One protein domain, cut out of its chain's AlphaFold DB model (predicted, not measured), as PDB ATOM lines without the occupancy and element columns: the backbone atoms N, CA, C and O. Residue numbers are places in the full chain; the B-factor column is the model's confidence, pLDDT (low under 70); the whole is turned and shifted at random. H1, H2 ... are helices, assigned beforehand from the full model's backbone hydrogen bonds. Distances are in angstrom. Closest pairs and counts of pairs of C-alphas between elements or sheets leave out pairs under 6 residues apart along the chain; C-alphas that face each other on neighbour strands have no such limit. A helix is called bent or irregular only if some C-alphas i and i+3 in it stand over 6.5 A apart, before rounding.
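AT A GLANCE: This is residues 216 to 354 of the 368 residues of an uncharacterized protein of Auxenochlorella protothecoides (UniProt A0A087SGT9). The long helix H5 bends: arm H5a joins H1 to H4 in an up-and-down bundle, each against the one before. H5b turns off, and H6 folds back loosely. The printed part, 139 residues with six named helices, H1 to H6, is all helix and compact, radius of gyration of the C-alphas 14.8 A, spanning 48 by 32 by 24 A.

IN THESE COORDINATES: Find H5 from C-alpha 306 at (-50.350, 22.819, 43.475) to 336, assigned one helix by its hydrogen bonds but bent between arms H5a, 306 to 325, and H5b, 328 to 336; C-alphas 325 and 328 are 9.0 A apart. Before it come H1, 216 to 232; H2, 240 to 252; H3, 259 to 271; and H4, 276 to 300. H6, 341 to 354, ends at (-39.336, 33.758, 44.282).

HOW THE PARTS SIT: H5a touches H3, closest C-alphas Ala 263 and Ala 311, 4.8 A. In H1, H2, H5a and H6 every O i to N i+4 pair is within hydrogen-bond range.

THE WHOLE: pLDDT is under 70 at 315, 316 and 319 to 354.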
ATOM      1  N   ALA A 216     -46.146   9.989  23.504       94.31
ATOM      2  CA  ALA A 216     -45.439  10.639  24.607       94.31
ATOM      3  C   ALA A 216     -45.872  10.135  26.004       94.31
ATOM      4  O   ALA A 216     -44.983   9.802  26.793       94.31
ATOM      5  N   PRO A 217     -47.177   9.949  26.300       94.50
ATOM      6  CA  PRO A 217     -47.621   9.302  27.538       94.50
ATOM      7  C   PRO A 217     -47.052   7.895  27.738       94.50
ATOM      8  O   PRO A 217     -46.574   7.540  28.817       94.50
ATOM      9  N   GLU A 218     -47.060   7.075  26.683       94.00
ATOM     10  CA  GLU A 218     -46.489   5.730  26.740       94.00
ATOM     11  C   GLU A 218     -44.974   5.787  26.954       94.00
ATOM     12  O   GLU A 218     -44.452   5.022  27.756       94.00
ATOM     13  N   ALA A 219     -44.263   6.710  26.303       94.94
ATOM     14  CA  ALA A 219     -42.821   6.870  26.445       94.94
ATOM     15  C   ALA A 219     -42.420   7.267  27.876       94.94
ATOM     16  O   ALA A 219     -41.453   6.712  28.404       94.94
ATOM     17  N   VAL A 220     -43.192   8.144  28.533       94.50
ATOM     18  CA  VAL A 220     -43.036   8.453  29.966       94.50
ATOM     19  C   VAL A 220     -43.148   7.178  30.805       94.50
ATOM     20  O   VAL A 220     -42.272   6.884  31.623       94.50
ATOM     21  N   ARG A 221     -44.204   6.388  30.583       94.31
ATOM     22  CA  ARG A 221     -44.443   5.144  31.330       94.31
ATOM     23  C   ARG A 221     -43.366   4.097  31.066       94.31
ATOM     24  O   ARG A 221     -42.909   3.450  32.006       94.31
ATOM     25  N   VAL A 222     -42.903   3.966  29.821       94.25
ATOM     26  CA  VAL A 222     -41.787   3.082  29.461       94.25
ATOM     27  C   VAL A 222     -40.514   3.512  30.187       94.25
ATOM     28  O   VAL A 222     -39.840   2.657  30.752       94.25
ATOM     29  N   LEU A 223     -40.178   4.807  30.218       93.38
ATOM     30  CA  LEU A 223     -39.000   5.301  30.940       93.38
ATOM     31  C   LEU A 223     -39.085   5.004  32.439       93.38
ATOM     32  O   LEU A 223     -38.116   4.508  33.017       93.38
ATOM     33  N   ALA A 224     -40.242   5.257  33.056       91.38
ATOM     34  CA  ALA A 224     -40.475   4.948  34.463       91.38
ATOM     35  C   ALA A 224     -40.339   3.442  34.737       91.38
ATOM     36  O   ALA A 224     -39.662   3.040  35.683       91.38
ATOM     37  N   ALA A 225     -40.908   2.598  33.873       90.38
ATOM     38  CA  ALA A 225     -40.826   1.151  34.002       90.38
ATOM     39  C   ALA A 225     -39.395   0.628  33.793       90.38
ATOM     40  O   ALA A 225     -38.911  -0.160  34.596       90.38
ATOM     41  N   VAL A 226     -38.673   1.101  32.773       90.25
ATOM     42  CA  VAL A 226     -37.257   0.759  32.530       90.25
ATOM     43  C   VAL A 226     -36.391   1.110  33.737       90.25
ATOM     44  O   VAL A 226     -35.521   0.333  34.131       90.25
ATOM     45  N   SER A 227     -36.640   2.270  34.333       87.75
ATOM     46  CA  SER A 227     -35.965   2.731  35.539       87.75
ATOM     47  C   SER A 227     -36.288   1.864  36.758       87.75
ATOM     48  O   SER A 227     -35.375   1.448  37.470       87.75
ATOM     49  N   GLY A 228     -37.559   1.498  36.947       85.44
ATOM     50  CA  GLY A 228     -37.982   0.564  37.992       85.44
ATOM     51  C   GLY A 228     -37.366  -0.827  37.825       85.44
ATOM     52  O   GLY A 228     -36.790  -1.362  38.768       85.44
ATOM     53  N   VAL A 229     -37.366  -1.377  36.605       83.50
ATOM     54  CA  VAL A 229     -36.679  -2.642  36.289       83.50
ATOM     55  C   VAL A 229     -35.187  -2.538  36.595       83.50
ATOM     56  O   VAL A 229     -34.615  -3.474  37.139       83.50
ATOM     57  N   ARG A 230     -34.536  -1.409  36.285       82.75
ATOM     58  CA  ARG A 230     -33.111  -1.204  36.587       82.75
ATOM     59  C   ARG A 230     -32.822  -1.122  38.087       82.75
ATOM     60  O   ARG A 230     -31.749  -1.565  38.505       82.75
ATOM     61  N   ALA A 231     -33.733  -0.535  38.859       78.62
ATOM     62  CA  ALA A 231     -33.640  -0.462  40.312       78.62
ATOM     63  C   ALA A 231     -33.789  -1.858  40.939       78.62
ATOM     64  O   ALA A 231     -32.939  -2.261  41.729       78.62
ATOM     65  N   ALA A 232     -34.794  -2.625  40.502       75.00
ATOM     66  CA  ALA A 232     -35.045  -3.990  40.967       75.00
ATOM     67  C   ALA A 232     -33.996  -5.006  40.464       75.00
ATOM     68  O   ALA A 232     -33.673  -5.987  41.137       75.00
ATOM     69  N   LEU A 233     -33.439  -4.787  39.268       75.38
ATOM     70  CA  LEU A 233     -32.446  -5.653  38.639       75.38
ATOM     71  C   LEU A 233     -31.249  -4.852  38.121       75.38
ATOM     72  O   LEU A 233     -31.217  -4.448  36.953       75.38
ATOM     73  N   PRO A 234     -30.190  -4.704  38.938       76.88
ATOM     74  CA  PRO A 234     -29.061  -3.888  38.535       76.88
ATOM     75  C   PRO A 234     -28.264  -4.387  37.323       76.88
ATOM     76  O   PRO A 234     -27.526  -3.620  36.707       76.88
ATOM     77  N   THR A 235     -28.399  -5.663  36.967       76.19
ATOM     78  CA  THR A 235     -27.765  -6.253  35.780       76.19
ATOM     79  C   THR A 235     -28.531  -5.978  34.486       76.19
ATOM     80  O   THR A 235     -27.973  -6.154  33.403       76.19
ATOM     81  N   PHE A 236     -29.785  -5.518  34.564       78.75
ATOM     82  CA  PHE A 236     -30.526  -5.076  33.391       78.75
ATOM     83  C   PHE A 236     -29.869  -3.813  32.830       78.75
ATOM     84  O   PHE A 236     -29.702  -2.818  33.529       78.75
ATOM     85  N   THR A 237     -29.472  -3.840  31.562       82.00
ATOM     86  CA  THR A 237     -28.809  -2.709  30.900       82.00
ATOM     87  C   THR A 237     -29.681  -2.222  29.746       82.00
ATOM     88  O   THR A 237     -29.723  -2.866  28.696       82.00
ATOM     89  N   PRO A 238     -30.440  -1.121  29.921       82.00
ATOM     90  CA  PRO A 238     -31.228  -0.584  28.822       82.00
ATOM     91  C   PRO A 238     -30.304  -0.051  27.723       82.00
ATOM     92  O   PRO A 238     -29.183   0.373  27.978       82.00
ATOM     93  N   CYS A 239     -30.764  -0.037  26.475       86.62
ATOM     94  CA  CYS A 239     -29.995   0.577  25.397       86.62
ATOM     95  C   CYS A 239     -30.030   2.108  25.539       86.62
ATOM     96  O   CYS A 239     -31.112   2.696  25.540       86.62
ATOM     97  N   ALA A 240     -28.866   2.764  25.605       88.12
ATOM     98  CA  ALA A 240     -28.779   4.224  25.729       88.12
ATOM     99  C   ALA A 240     -29.505   4.961  24.588       88.12
ATOM    100  O   ALA A 240     -30.194   5.944  24.835       88.12
ATOM    101  N   THR A 241     -29.436   4.443  23.357       89.56
ATOM    102  CA  THR A 241     -30.166   4.997  22.205       89.56
ATOM    103  C   THR A 241     -31.681   4.920  22.389       89.56
ATOM    104  O   THR A 241     -32.388   5.855  22.029       89.56
ATOM    105  N   VAL A 242     -32.187   3.835  22.985       90.62
ATOM    106  CA  VAL A 242     -33.619   3.699  23.291       90.62
ATOM    107  C   VAL A 242     -34.029   4.700  24.364       90.62
ATOM    108  O   VAL A 242     -35.016   5.402  24.177       90.62
ATOM    109  N   VAL A 243     -33.255   4.812  25.451       92.19
ATOM    110  CA  VAL A 243     -33.516   5.794  26.518       92.19
ATOM    111  C   VAL A 243     -33.513   7.216  25.954       92.19
ATOM    112  O   VAL A 243     -34.427   7.978  26.242       92.19
ATOM    113  N   GLY A 244     -32.536   7.556  25.106       91.69
ATOM    114  CA  GLY A 244     -32.454   8.861  24.448       91.69
ATOM    115  C   GLY A 244     -33.649   9.155  23.551       91.69
ATOM    116  O   GLY A 244     -34.250  10.211  23.688       91.69
ATOM    117  N   ARG A 245     -34.058   8.205  22.702       94.75
ATOM    118  CA  ARG A 245     -35.228   8.373  21.827       94.75
ATOM    119  C   ARG A 245     -36.527   8.540  22.615       94.75
ATOM    120  O   ARG A 245     -37.365   9.362  22.254       94.75
ATOM    121  N   LEU A 246     -36.716   7.757  23.679       94.62
ATOM    122  CA  LEU A 246     -37.883   7.900  24.552       94.62
ATOM    123  C   LEU A 246     -37.880   9.272  25.231       94.62
ATOM    124  O   LEU A 246     -38.891   9.964  25.198       94.62
ATOM    125  N   ALA A 247     -36.738   9.691  25.782       94.06
ATOM    126  CA  ALA A 247     -36.596  10.990  26.429       94.06
ATOM    127  C   ALA A 247     -36.839  12.152  25.454       94.06
ATOM    128  O   ALA A 247     -37.532  13.105  25.792       94.06
ATOM    129  N   GLU A 248     -36.335  12.052  24.225       95.31
ATOM    130  CA  GLU A 248     -36.590  13.016  23.153       95.31
ATOM    131  C   GLU A 248     -38.079  13.089  22.793       95.31
ATOM    132  O   GLU A 248     -38.639  14.181  22.734       95.31
ATOM    133  N   THR A 249     -38.746  11.939  22.639       95.81
ATOM    134  CA  THR A 249     -40.194  11.868  22.365       95.81
ATOM    135  C   THR A 249     -41.002  12.587  23.448       95.81
ATOM    136  O   THR A 249     -41.924  13.339  23.143       95.81
ATOM    137  N   VAL A 250     -40.631  12.387  24.715       96.00
ATOM    138  CA  VAL A 250     -41.268  13.045  25.862       96.00
ATOM    139  C   VAL A 250     -40.976  14.547  25.874       96.00
ATOM    140  O   VAL A 250     -41.890  15.341  26.069       96.00
ATOM    141  N   ALA A 251     -39.728  14.953  25.626       94.19
ATOM    142  CA  ALA A 251     -39.330  16.359  25.610       94.19
ATOM    143  C   ALA A 251     -40.073  17.157  24.526       94.19
ATOM    144  O   ALA A 251     -40.569  18.248  24.796       94.19
ATOM    145  N   LEU A 252     -40.194  16.600  23.316       96.12
ATOM    146  CA  LEU A 252     -40.881  17.243  22.190       96.12
ATOM    147  C   LEU A 252     -42.383  17.444  22.435       96.12
ATOM    148  O   LEU A 252     -42.984  18.341  21.850       96.12
ATOM    149  N   ALA A 253     -42.983  16.621  23.294       96.31
ATOM    150  CA  ALA A 253     -44.410  16.634  23.585       96.31
ATOM    151  C   ALA A 253     -44.735  17.119  25.007       96.31
ATOM    152  O   ALA A 253     -45.863  16.934  25.458       96.31
ATOM    153  N   ALA A 254     -43.785  17.748  25.712       94.56
ATOM    154  CA  ALA A 254     -43.937  18.149  27.114       94.56
ATOM    155  C   ALA A 254     -45.218  18.964  27.373       94.56
ATOM    156  O   ALA A 254     -45.968  18.662  28.299       94.56
ATOM    157  N   ALA A 255     -45.522  19.921  26.492       93.00
ATOM    158  CA  ALA A 255     -46.713  20.762  26.586       93.00
ATOM    159  C   ALA A 255     -48.042  19.992  26.440       93.00
ATOM    160  O   ALA A 255     -49.073  20.461  26.913       93.00
ATOM    161  N   ALA A 256     -48.031  18.809  25.819       94.44
ATOM    162  CA  ALA A 256     -49.216  17.971  25.630       94.44
ATOM    163  C   ALA A 256     -49.434  16.948  26.760       94.44
ATOM    164  O   ALA A 256     -50.482  16.311  26.801       94.44
ATOM    165  N   LEU A 257     -48.464  16.780  27.666       93.06
ATOM    166  CA  LEU A 257     -48.570  15.831  28.774       93.06
ATOM    167  C   LEU A 257     -49.547  16.330  29.839       93.06
ATOM    168  O   LEU A 257     -49.616  17.529  30.125       93.06
ATOM    169  N   SER A 258     -50.259  15.414  30.490       90.50
ATOM    170  CA  SER A 258     -51.020  15.726  31.702       90.50
ATOM    171  C   SER A 258     -50.083  16.095  32.863       90.50
ATOM    172  O   SER A 258     -48.883  15.822  32.823       90.50
ATOM    173  N   ALA A 259     -50.601  16.723  33.924       83.88
ATOM    174  CA  ALA A 259     -49.787  17.028  35.107       83.88
ATOM    175  C   ALA A 259     -49.203  15.754  35.756       83.88
ATOM    176  O   ALA A 259     -48.055  15.756  36.203       83.88
ATOM    177  N   GLU A 260     -49.965  14.656  35.752       84.81
ATOM    178  CA  GLU A 260     -49.530  13.354  36.265       84.81
ATOM    179  C   GLU A 260     -48.411  12.748  35.416       84.81
ATOM    180  O   GLU A 260     -47.407  12.282  35.951       84.81
ATOM    181  N   GLU A 261     -48.546  12.792  34.090       91.56
ATOM    182  CA  GLU A 261     -47.521  12.309  33.159       91.56
ATOM    183  C   GLU A 261     -46.242  13.137  33.260       91.56
ATOM    184  O   GLU A 261     -45.137  12.602  33.192       91.56
ATOM    185  N   LEU A 262     -46.381  14.441  33.474       89.88
ATOM    186  CA  LEU A 262     -45.258  15.349  33.637       89.88
ATOM    187  C   LEU A 262     -44.498  15.049  34.940       89.88
ATOM    188  O   LEU A 262     -43.272  14.903  34.924       89.88
ATOM    189  N   ALA A 263     -45.211  14.845  36.052       85.75
ATOM    190  CA  ALA A 263     -44.620  14.402  37.315       85.75
ATOM    191  C   ALA A 263     -43.972  13.010  37.196       85.75
ATOM    192  O   ALA A 263     -42.843  12.805  37.652       85.75
ATOM    193  N   LEU A 264     -44.638  12.060  36.534       88.50
ATOM    194  CA  LEU A 264     -44.090  10.727  36.280       88.50
ATOM    195  C   LEU A 264     -42.812  10.802  35.434       88.50
ATOM    196  O   LEU A 264     -41.829  10.144  35.764       88.50
ATOM    197  N   GLY A 265     -42.793  11.635  34.391       89.81
ATOM    198  CA  GLY A 265     -41.635  11.852  33.523       89.81
ATOM    199  C   GLY A 265     -40.444  12.459  34.260       89.81
ATOM    200  O   GLY A 265     -39.310  12.040  34.036       89.81
ATOM    201  N   LEU A 266     -40.691  13.378  35.196       88.44
ATOM    202  CA  LEU A 266     -39.654  13.943  36.063       88.44
ATOM    203  C   LEU A 266     -39.115  12.919  37.070       88.44
ATOM    204  O   LEU A 266     -37.914  12.881  37.330       88.44
ATOM    205  N   GLY A 267     -39.974  12.054  37.615       86.31
ATOM    206  CA  GLY A 267     -39.572  10.985  38.533       86.31
ATOM    207  C   GLY A 267     -38.912   9.783  37.853       86.31
ATOM    208  O   GLY A 267     -38.131   9.070  38.491       86.31
ATOM    209  N   ALA A 268     -39.199   9.558  36.568       86.31
ATOM    210  CA  ALA A 268     -38.803   8.362  35.839       86.31
ATOM    211  C   ALA A 268     -37.291   8.086  35.880       86.31
ATOM    212  O   ALA A 268     -36.928   6.954  36.170       86.31
ATOM    213  N   PRO A 269     -36.367   9.044  35.682       81.50
ATOM    214  CA  PRO A 269     -34.942   8.728  35.546       81.50
ATOM    215  C   PRO A 269     -34.211   8.317  36.834       81.50
ATOM    216  O   PRO A 269     -33.025   8.010  36.764       81.50
ATOM    217  N   ARG A 270     -34.870   8.279  38.002       79.50
ATOM    218  CA  ARG A 270     -34.226   8.038  39.314       79.50
ATOM    219  C   ARG A 270     -33.482   6.702  39.447       79.50
ATOM    220  O   ARG A 270     -32.470   6.635  40.133       79.50
ATOM    221  N   GLY A 271     -33.971   5.647  38.806       75.31
ATOM    222  CA  GLY A 271     -33.337   4.327  38.753       75.31
ATOM    223  C   GLY A 271     -32.337   4.165  37.603       75.31
ATOM    224  O   GLY A 271     -31.685   3.123  37.497       75.31
ATOM    225  N   LEU A 272     -32.180   5.171  36.732       82.25
ATOM    226  CA  LEU A 272     -31.189   5.143  35.659       82.25
ATOM    227  C   LEU A 272     -29.818   5.544  36.207       82.25
ATOM    228  O   LEU A 272     -29.619   6.638  36.722       82.25
ATOM    229  N   THR A 273     -28.843   4.657  36.044       80.38
ATOM    230  CA  THR A 273     -27.442   4.936  36.376       80.38
ATOM    231  C   THR A 273     -26.710   5.558  35.188       80.38
ATOM    232  O   THR A 273     -27.185   5.543  34.046       80.38
ATOM    233  N   TRP A 274     -25.523   6.110  35.436       73.31
ATOM    234  CA  TRP A 274     -24.620   6.521  34.365       73.31
ATOM    235  C   TRP A 274     -24.245   5.329  33.463       73.31
ATOM    236  O   TRP A 274     -23.958   4.254  33.995       73.31
ATOM    237  N   PRO A 275     -24.188   5.485  32.122       79.25
ATOM    238  CA  PRO A 275     -24.386   6.714  31.339       79.25
ATOM    239  C   PRO A 275     -25.836   6.974  30.890       79.25
ATOM    240  O   PRO A 275     -26.109   8.016  30.306       79.25
ATOM    241  N   TYR A 276     -26.780   6.065  31.153       83.31
ATOM    242  CA  TYR A 276     -28.163   6.142  30.648       83.31
ATOM    243  C   TYR A 276     -28.895   7.404  31.089       83.31
ATOM    244  O   TYR A 276     -29.656   7.987  30.322       83.31
ATOM    245  N   TYR A 277     -28.620   7.850  32.311       82.00
ATOM    246  CA  TYR A 277     -29.187   9.079  32.845       82.00
ATOM    247  C   TYR A 277     -28.872  10.310  31.971       82.00
ATOM    248  O   TYR A 277     -29.713  11.196  31.826       82.00
ATOM    249  N   GLN A 278     -27.706  10.358  31.307       84.38
ATOM    250  CA  GLN A 278     -27.352  11.485  30.434       84.38
ATOM    251  C   GLN A 278     -28.337  11.685  29.286       84.38
ATOM    252  O   GLN A 278     -28.560  12.809  28.846       84.38
ATOM    253  N   CYS A 279     -28.918  10.590  28.802       87.94
ATOM    254  CA  CYS A 279     -29.890  10.612  27.723       87.94
ATOM    255  C   CYS A 279     -31.217  11.261  28.154       87.94
ATOM    256  O   CYS A 279     -31.931  11.775  27.302       87.94
ATOM    257  N   ALA A 280     -31.530  11.267  29.454       88.62
ATOM    258  CA  ALA A 280     -32.759  11.834  30.007       88.62
ATOM    259  C   ALA A 280     -32.620  13.303  30.452       88.62
ATOM    260  O   ALA A 280     -33.625  13.958  30.711       88.62
ATOM    261  N   LEU A 281     -31.399  13.844  30.523       86.12
ATOM    262  CA  LEU A 281     -31.146  15.219  30.976       86.12
ATOM    263  C   LEU A 281     -31.895  16.299  30.173       86.12
ATOM    264  O   LEU A 281     -32.518  17.154  30.805       86.12
ATOM    265  N   PRO A 282     -31.886  16.287  28.820       87.94
ATOM    266  CA  PRO A 282     -32.623  17.289  28.051       87.94
ATOM    267  C   PRO A 282     -34.124  17.240  28.344       87.94
ATOM    268  O   PRO A 282     -34.740  18.279  28.556       87.94
ATOM    269  N   MET A 283     -34.686  16.031  28.446       92.81
ATOM    270  CA  MET A 283     -36.087  15.815  28.810       92.81
ATOM    271  C   MET A 283     -36.407  16.385  30.189       92.81
ATOM    272  O   MET A 283     -37.378  17.120  30.319       92.81
ATOM    273  N   LEU A 284     -35.594  16.092  31.208       89.38
ATOM    274  CA  LEU A 284     -35.818  16.593  32.566       89.38
ATOM    275  C   LEU A 284     -35.840  18.122  32.622       89.38
ATOM    276  O   LEU A 284     -36.709  18.691  33.278       89.38
ATOM    277  N   ARG A 285     -34.928  18.783  31.899       86.75
ATOM    278  CA  ARG A 285     -34.924  20.245  31.783       86.75
ATOM    279  C   ARG A 285     -36.217  20.748  31.144       86.75
ATOM    280  O   ARG A 285     -36.842  21.646  31.694       86.75
ATOM    281  N   THR A 286     -36.624  20.169  30.016       90.81
ATOM    282  CA  THR A 286     -37.845  20.583  29.314       90.81
ATOM    283  C   THR A 286     -39.094  20.383  30.170       90.81
ATOM    284  O   THR A 286     -39.898  21.300  30.285       90.81
ATOM    285  N   LEU A 287     -39.240  19.223  30.818       90.19
ATOM    286  CA  LEU A 287     -40.379  18.949  31.697       90.19
ATOM    287  C   LEU A 287     -40.402  19.891  32.905       90.19
ATOM    288  O   LEU A 287     -41.463  20.372  33.282       90.19
ATOM    289  N   HIS A 288     -39.248  20.188  33.504       87.31
ATOM    290  CA  HIS A 288     -39.173  21.108  34.635       87.31
ATOM    291  C   HIS A 288     -39.595  22.534  34.248       87.31
ATOM    292  O   HIS A 288     -40.382  23.147  34.963       87.31
ATOM    293  N   LEU A 289     -39.122  23.034  33.100       88.06
ATOM    294  CA  LEU A 289     -39.515  24.350  32.589       88.06
ATOM    295  C   LEU A 289     -41.013  24.407  32.267       88.06
ATOM    296  O   LEU A 289     -41.685  25.340  32.686       88.06
ATOM    297  N   GLU A 290     -41.558  23.373  31.622       92.56
ATOM    298  CA  GLU A 290     -42.999  23.275  31.362       92.56
ATOM    299  C   GLU A 290     -43.815  23.254  32.669       92.56
ATOM    300  O   GLU A 290     -44.853  23.906  32.766       92.56
ATOM    301  N   ALA A 291     -43.348  22.550  33.708       87.25
ATOM    302  CA  ALA A 291     -44.000  22.556  35.019       87.25
ATOM    303  C   ALA A 291     -44.032  23.961  35.641       87.25
ATOM    304  O   ALA A 291     -45.065  24.373  36.172       87.25
ATOM    305  N   LEU A 292     -42.920  24.697  35.559       86.88
ATOM    306  CA  LEU A 292     -42.823  26.073  36.048       86.88
ATOM    307  C   LEU A 292     -43.728  27.022  35.262       86.88
ATOM    308  O   LEU A 292     -44.418  27.844  35.863       86.88
ATOM    309  N   ASP A 293     -43.771  26.893  33.938       90.25
ATOM    310  CA  ASP A 293     -44.629  27.721  33.094       90.25
ATOM    311  C   ASP A 293     -46.113  27.468  33.389       90.25
ATOM    312  O   ASP A 293     -46.890  28.418  33.517       90.25
ATOM    313  N   ARG A 294     -46.508  26.207  33.615       88.69
ATOM    314  CA  ARG A 294     -47.870  25.860  34.058       88.69
ATOM    315  C   ARG A 294     -48.196  26.397  35.446       88.69
ATOM    316  O   ARG A 294     -49.312  26.868  35.650       88.69
ATOM    317  N   ALA A 295     -47.250  26.347  36.382       82.31
ATOM    318  CA  ALA A 295     -47.434  26.901  37.721       82.31
ATOM    319  C   ALA A 295     -47.652  28.420  37.664       82.31
ATOM    320  O   ALA A 295     -48.641  28.919  38.194       82.31
ATOM    321  N   ARG A 296     -46.796  29.137  36.924       87.06
ATOM    322  CA  ARG A 296     -46.918  30.586  36.699       87.06
ATOM    323  C   ARG A 296     -48.234  30.947  36.014       87.06
ATOM    324  O   ARG A 296     -48.863  31.943  36.361       87.06
ATOM    325  N   GLU A 297     -48.671  30.163  35.030       89.19
ATOM    326  CA  GLU A 297     -49.951  30.401  34.359       89.19
ATOM    327  C   GLU A 297     -51.150  30.158  35.280       89.19
ATOM    328  O   GLU A 297     -52.096  30.948  35.264       89.19
ATOM    329  N   ALA A 298     -51.109  29.107  36.102       84.25
ATOM    330  CA  ALA A 298     -52.141  28.842  37.098       84.25
ATOM    331  C   ALA A 298     -52.235  29.990  38.114       84.25
ATOM    332  O   ALA A 298     -53.329  30.508  38.333       84.25
ATOM    333  N   GLU A 299     -51.101  30.472  38.633       82.94
ATOM    334  CA  GLU A 299     -51.040  31.633  39.532       82.94
ATOM    335  C   GLU A 299     -51.612  32.898  38.883       82.94
ATOM    336  O   GLU A 299     -52.470  33.561  39.469       82.94
ATOM    337  N   ARG A 300     -51.213  33.209  37.639       91.00
ATOM    338  CA  ARG A 300     -51.742  34.365  36.890       91.00
ATOM    339  C   ARG A 300     -53.256  34.306  36.701       91.00
ATOM    340  O   ARG A 300     -53.904  35.350  36.654       91.00
ATOM    341  N   ARG A 301     -53.820  33.102  36.581       91.88
ATOM    342  CA  ARG A 301     -55.263  32.871  36.423       91.88
ATOM    343  C   ARG A 301     -56.008  32.702  37.751       91.88
ATOM    344  O   ARG A 301     -57.222  32.523  37.717       91.88
ATOM    345  N   GLY A 302     -55.318  32.743  38.894       87.06
ATOM    346  CA  GLY A 302     -55.914  32.459  40.204       87.06
ATOM    347  C   GLY A 302     -56.431  31.020  40.341       87.06
ATOM    348  O   GLY A 302     -57.391  30.780  41.071       87.06
ATOM    349  N   LEU A 303     -55.841  30.079  39.600       86.62
ATOM    350  CA  LEU A 303     -56.147  28.649  39.645       86.62
ATOM    351  C   LEU A 303     -55.207  27.924  40.618       86.62
ATOM    352  O   LEU A 303     -54.166  28.448  41.009       86.62
ATOM    353  N   ASP A 304     -55.559  26.689  40.981       81.75
ATOM    354  CA  ASP A 304     -54.698  25.842  41.808       81.75
ATOM    355  C   ASP A 304     -53.409  25.458  41.056       81.75
ATOM    356  O   ASP A 304     -53.429  24.686  40.094       81.75
ATOM    357  N   ALA A 305     -52.279  26.011  41.505       78.25
ATOM    358  CA  ALA A 305     -50.945  25.726  40.982       78.25
ATOM    359  C   ALA A 305     -50.287  24.493  41.633       78.25
ATOM    360  O   ALA A 305     -49.202  24.085  41.210       78.25
ATOM    361  N   GLY A 306     -50.918  23.883  42.646       77.81
ATOM    362  CA  GLY A 306     -50.350  22.819  43.475       77.81
ATOM    363  C   GLY A 306     -49.720  21.661  42.689       77.81
ATOM    364  O   GLY A 306     -48.544  21.360  42.913       77.81
ATOM    365  N   PRO A 307     -50.427  21.035  41.728       76.69
ATOM    366  CA  PRO A 307     -49.870  19.936  40.935       76.69
ATOM    367  C   PRO A 307     -48.658  20.343  40.083       76.69
ATOM    368  O   PRO A 307     -47.691  19.587  39.972       76.69
ATOM    369  N   ALA A 308     -48.684  21.546  39.500       72.50
ATOM    370  CA  ALA A 308     -47.601  22.055  38.662       72.50
ATOM    371  C   ALA A 308     -46.358  22.409  39.495       72.50
ATOM    372  O   ALA A 308     -45.241  22.038  39.133       72.50
ATOM    373  N   LEU A 309     -46.551  23.033  40.660       71.12
ATOM    374  CA  LEU A 309     -45.481  23.317  41.619       71.12
ATOM    375  C   LEU A 309     -44.863  22.033  42.185       71.12
ATOM    376  O   LEU A 309     -43.640  21.937  42.293       71.12
ATOM    377  N   ALA A 310     -45.676  21.018  42.493       73.44
ATOM    378  CA  ALA A 310     -45.183  19.716  42.941       73.44
ATOM    379  C   ALA A 310     -44.311  19.039  41.871       73.44
ATOM    380  O   ALA A 310     -43.244  18.508  42.188       73.44
ATOM    381  N   ALA A 311     -44.721  19.103  40.599       70.69
ATOM    382  CA  ALA A 311     -43.913  18.617  39.486       70.69
ATOM    383  C   ALA A 311     -42.601  19.413  39.355       70.69
ATOM    384  O   ALA A 311     -41.527  18.815  39.300       70.69
ATOM    385  N   ALA A 312     -42.648  20.747  39.401       70.38
ATOM    386  CA  ALA A 312     -41.450  21.583  39.342       70.38
ATOM    387  C   ALA A 312     -40.459  21.253  40.476       70.38
ATOM    388  O   ALA A 312     -39.271  21.034  40.217       70.38
ATOM    389  N   ALA A 313     -40.952  21.117  41.711       70.81
ATOM    390  CA  ALA A 313     -40.158  20.726  42.874       70.81
ATOM    391  C   ALA A 313     -39.547  19.321  42.727       70.81
ATOM    392  O   ALA A 313     -38.393  19.099  43.102       70.81
ATOM    393  N   LEU A 314     -40.283  18.373  42.137       73.06
ATOM    394  CA  LEU A 314     -39.767  17.039  41.826       73.06
ATOM    395  C   LEU A 314     -38.597  17.109  40.836       73.06
ATOM    396  O   LEU A 314     -37.588  16.431  41.041       73.06
ATOM    397  N   GLY A 315     -38.714  17.946  39.800       69.06
ATOM    398  CA  GLY A 315     -37.643  18.189  38.833       69.06
ATOM    399  C   GLY A 315     -36.371  18.727  39.492       69.06
ATOM    400  O   GLY A 315     -35.287  18.191  39.255       69.06
ATOM    401  N   LEU A 316     -36.510  19.699  40.398       69.31
ATOM    402  CA  LEU A 316     -35.395  20.231  41.190       69.31
ATOM    403  C   LEU A 316     -34.753  19.156  42.078       69.31
ATOM    404  O   LEU A 316     -33.531  19.006  42.103       69.31
ATOM    405  N   ALA A 317     -35.566  18.379  42.796       71.25
ATOM    406  CA  ALA A 317     -35.064  17.315  43.658       71.25
ATOM    407  C   ALA A 317     -34.269  16.270  42.858       71.25
ATOM    408  O   ALA A 317     -33.203  15.838  43.293       71.25
ATOM    409  N   VAL A 318     -34.752  15.897  41.668       71.31
ATOM    410  CA  VAL A 318     -34.056  14.955  40.783       71.31
ATOM    411  C   VAL A 318     -32.733  15.540  40.291       71.31
ATOM    412  O   VAL A 318     -31.703  14.874  40.422       71.31
ATOM    413  N   ALA A 319     -32.719  16.796  39.833       67.19
ATOM    414  CA  ALA A 319     -31.492  17.484  39.433       67.19
ATOM    415  C   ALA A 319     -30.438  17.496  40.560       67.19
ATOM    416  O   ALA A 319     -29.278  17.147  40.329       67.19
ATOM    417  N   ARG A 320     -30.855  17.780  41.802       66.75
ATOM    418  CA  ARG A 320     -29.979  17.769  42.987       66.75
ATOM    419  C   ARG A 320     -29.457  16.381  43.351       66.75
ATOM    420  O   ARG A 320     -28.264  16.223  43.596       66.75
ATOM    421  N   THR A 321     -30.306  15.349  43.359       65.12
ATOM    422  CA  THR A 321     -29.850  13.973  43.669       65.12
ATOM    423  C   THR A 321     -28.770  13.487  42.704       65.12
ATOM    424  O   THR A 321     -27.838  12.782  43.084       65.12
ATOM    425  N   VAL A 322     -28.865  13.928  41.458       57.31
ATOM    426  CA  VAL A 322     -27.923  13.609  40.394       57.31
ATOM    427  C   VAL A 322     -26.618  14.383  40.539       57.31
ATOM    428  O   VAL A 322     -25.543  13.819  40.309       57.31
ATOM    429  N   HIS A 323     -26.698  15.634  40.994       53.31
ATOM    430  CA  HIS A 323     -25.531  16.409  41.393       53.31
ATOM    431  C   HIS A 323     -24.769  15.685  42.515       53.31
ATOM    432  O   HIS A 323     -23.577  15.432  42.380       53.31
ATOM    433  N   CYS A 324     -25.450  15.218  43.564       56.06
ATOM    434  CA  CYS A 324     -24.794  14.538  44.686       56.06
ATOM    435  C   CYS A 324     -24.185  13.169  44.324       56.06
ATOM    436  O   CYS A 324     -23.119  12.824  44.826       56.06
ATOM    437  N   ALA A 325     -24.832  12.381  43.456       52.94
ATOM    438  CA  ALA A 325     -24.377  11.025  43.122       52.94
ATOM    439  C   ALA A 325     -23.268  10.975  42.052       52.94
ATOM    440  O   ALA A 325     -22.589   9.956  41.907       52.94
ATOM    441  N   THR A 326     -23.087  12.051  41.279       54.53
ATOM    442  CA  THR A 326     -22.249  12.035  40.066       54.53
ATOM    443  C   THR A 326     -21.471  13.329  39.796       54.53
ATOM    444  O   THR A 326     -20.840  13.431  38.738       54.53
ATOM    445  N   ALA A 327     -21.474  14.283  40.738       54.00
ATOM    446  CA  ALA A 327     -20.953  15.654  40.619       54.00
ATOM    447  C   ALA A 327     -19.649  15.774  39.819       54.00
ATOM    448  O   ALA A 327     -19.600  16.495  38.822       54.00
ATOM    449  N   ASP A 328     -18.612  15.022  40.183       55.31
ATOM    450  CA  ASP A 328     -17.286  15.211  39.583       55.31
ATOM    451  C   ASP A 328     -17.203  14.732  38.125       55.31
ATOM    452  O   ASP A 328     -16.522  15.339  37.298       55.31
ATOM    453  N   ARG A 329     -17.948  13.681  37.757       56.31
ATOM    454  CA  ARG A 329     -18.009  13.203  36.363       56.31
ATOM    455  C   ARG A 329     -18.974  14.025  35.515       56.31
ATOM    456  O   ARG A 329     -18.731  14.207  34.323       56.31
ATOM    457  N   MET A 330     -20.055  14.529  36.106       51.06
ATOM    458  CA  MET A 330     -21.041  15.341  35.397       51.06
ATOM    459  C   MET A 330     -20.556  16.751  35.101       51.06
ATOM    460  O   MET A 330     -20.803  17.213  33.992       51.06
ATOM    461  N   ARG A 331     -19.802  17.397  36.001       59.66
ATOM    462  CA  ARG A 331     -19.169  18.693  35.698       59.66
ATOM    463  C   ARG A 331     -18.198  18.573  34.525       59.66
ATOM    464  O   ARG A 331     -18.257  19.373  33.599       59.66
ATOM    465  N   ALA A 332     -17.386  17.513  34.498       56.91
ATOM    466  CA  ALA A 332     -16.447  17.267  33.405       56.91
ATOM    467  C   ALA A 332     -17.146  17.046  32.046       56.91
ATOM    468  O   ALA A 332     -16.694  17.559  31.024       56.91
ATOM    469  N   VAL A 333     -18.262  16.308  32.013       56.19
ATOM    470  CA  VAL A 333     -18.971  15.995  30.756       56.19
ATOM    471  C   VAL A 333     -19.975  17.080  30.345       56.19
ATOM    472  O   VAL A 333     -20.149  17.323  29.151       56.19
ATOM    473  N   GLY A 334     -20.619  17.746  31.304       54.09
ATOM    474  CA  GLY A 334     -21.496  18.898  31.089       54.09
ATOM    475  C   GLY A 334     -20.729  20.079  30.505       54.09
ATOM    476  O   GLY A 334     -21.115  20.581  29.450       54.09
ATOM    477  N   ALA A 335     -19.568  20.410  31.084       58.44
ATOM    478  CA  ALA A 335     -18.661  21.420  30.538       58.44
ATOM    479  C   ALA A 335     -18.213  21.079  29.105       58.44
ATOM    480  O   ALA A 335     -18.219  21.941  28.230       58.44
ATOM    481  N   ALA A 336     -17.921  19.803  28.823       53.78
ATOM    482  CA  ALA A 336     -17.548  19.347  27.481       53.78
ATOM    483  C   ALA A 336     -18.690  19.425  26.445       53.78
ATOM    484  O   ALA A 336     -18.430  19.372  25.244       53.78
ATOM    485  N   ARG A 337     -19.953  19.530  26.883       54.44
ATOM    486  CA  ARG A 337     -21.142  19.634  26.017       54.44
ATOM    487  C   ARG A 337     -21.865  20.982  26.122       54.44
ATOM    488  O   ARG A 337     -22.957  21.113  25.576       54.44
ATOM    489  N   GLY A 338     -21.277  21.963  26.808       54.31
ATOM    490  CA  GLY A 338     -21.861  23.296  26.986       54.31
ATOM    491  C   GLY A 338     -23.103  23.335  27.886       54.31
ATOM    492  O   GLY A 338     -23.879  24.283  27.810       54.31
ATOM    493  N   PHE A 339     -23.321  22.309  28.713       50.12
ATOM    494  CA  PHE A 339     -24.361  22.312  29.738       50.12
ATOM    495  C   PHE A 339     -23.772  22.818  31.055       50.12
ATOM    496  O   PHE A 339     -22.955  22.133  31.674       50.12
ATOM    497  N   ASP A 340     -24.209  24.005  31.471       64.06
ATOM    498  CA  ASP A 340     -23.860  24.597  32.758       64.06
ATOM    499  C   ASP A 340     -24.898  24.189  33.815       64.06
ATOM    500  O   ASP A 340     -26.027  24.684  33.848       64.06
ATOM    501  N   PHE A 341     -24.523  23.204  34.629       57.22
ATOM    502  CA  PHE A 341     -25.372  22.690  35.702       57.22
ATOM    503  C   PHE A 341     -25.485  23.658  36.876       57.22
ATOM    504  O   PHE A 341     -26.535  23.686  37.514       57.22
ATOM    505  N   ASP A 342     -24.450  24.458  37.121       61.00
ATOM    506  CA  ASP A 342     -24.424  25.412  38.225       61.00
ATOM    507  C   ASP A 342     -25.363  26.592  37.903       61.00
ATOM    508  O   ASP A 342     -26.106  27.059  38.765       61.00
ATOM    509  N   ALA A 343     -25.433  27.003  36.630       63.19
ATOM    510  CA  ALA A 343     -26.408  27.991  36.163       63.19
ATOM    511  C   ALA A 343     -27.862  27.496  36.255       63.19
ATOM    512  O   ALA A 343     -28.748  28.262  36.637       63.19
ATOM    513  N   LEU A 344     -28.120  26.223  35.930       52.72
ATOM    514  CA  LEU A 344     -29.452  25.629  36.085       52.72
ATOM    515  C   LEU A 344     -29.863  25.595  37.564       52.72
ATOM    516  O   LEU A 344     -30.991  25.942  37.887       52.72
ATOM    517  N   GLU A 345     -28.955  25.211  38.461       56.16
ATOM    518  CA  GLU A 345     -29.219  25.176  39.902       56.16
ATOM    519  C   GLU A 345     -29.502  26.572  40.464       56.16
ATOM    520  O   GLU A 345     -30.540  26.772  41.094       56.16
ATOM    521  N   ALA A 346     -28.655  27.555  40.152       62.91
ATOM    522  CA  ALA A 346     -28.846  28.936  40.588       62.91
ATOM    523  C   ALA A 346     -30.166  29.533  40.075       62.91
ATOM    524  O   ALA A 346     -30.855  30.246  40.807       62.91
ATOM    525  N   GLN A 347     -30.549  29.222  38.831       54.59
ATOM    526  CA  GLN A 347     -31.815  29.676  38.269       54.59
ATOM    527  C   GLN A 347     -33.008  29.051  38.999       54.59
ATOM    528  O   GLN A 347     -33.946  29.761  39.354       54.59
ATOM    529  N   VAL A 348     -32.963  27.749  39.283       51.06
ATOM    530  CA  VAL A 348     -34.077  27.075  39.959       51.06
ATOM    531  C   VAL A 348     -34.165  27.453  41.440       51.06
ATOM    532  O   VAL A 348     -35.267  27.591  41.963       51.06
ATOM    533  N   GLU A 349     -33.044  27.682  42.128       54.84
ATOM    534  CA  GLU A 349     -33.047  28.194  43.506       54.84
ATOM    535  C   GLU A 349     -33.602  29.616  43.591       54.84
ATOM    536  O   GLU A 349     -34.410  29.911  44.476       54.84
ATOM    537  N   ALA A 350     -33.230  30.483  42.646       59.78
ATOM    538  CA  ALA A 350     -33.783  31.827  42.549       59.78
ATOM    539  C   ALA A 350     -35.296  31.796  42.274       59.78
ATOM    540  O   ALA A 350     -36.053  32.553  42.883       59.78
ATOM    541  N   GLU A 351     -35.756  30.895  41.404       51.75
ATOM    542  CA  GLU A 351     -37.171  30.768  41.045       51.75
ATOM    543  C   GLU A 351     -38.010  30.094  42.145       51.75
ATOM    544  O   GLU A 351     -39.127  30.539  42.409       51.75
ATOM    545  N   ALA A 352     -37.475  29.096  42.854       47.16
ATOM    546  CA  ALA A 352     -38.125  28.488  44.018       47.16
ATOM    547  C   ALA A 352     -38.200  29.460  45.208       47.16
ATOM    548  O   ALA A 352     -39.206  29.498  45.919       47.16
ATOM    549  N   GLY A 353     -37.165  30.285  45.404       49.06
ATOM    550  CA  GLY A 353     -37.171  31.371  46.384       49.06
ATOM    551  C   GLY A 353     -38.177  32.474  46.043       49.06
ATOM    552  O   GLY A 353     -38.830  33.003  46.940       49.06
ATOM    553  N   ALA A 354     -38.360  32.777  44.754       50.34
ATOM    554  CA  ALA A 354     -39.336  33.758  44.282       50.34
ATOM    555  C   ALA A 354     -40.790  33.251  44.355       50.34
ATOM    556  O   ALA A 354     -41.680  34.022  44.705       50.34
TER     557      ALA A 354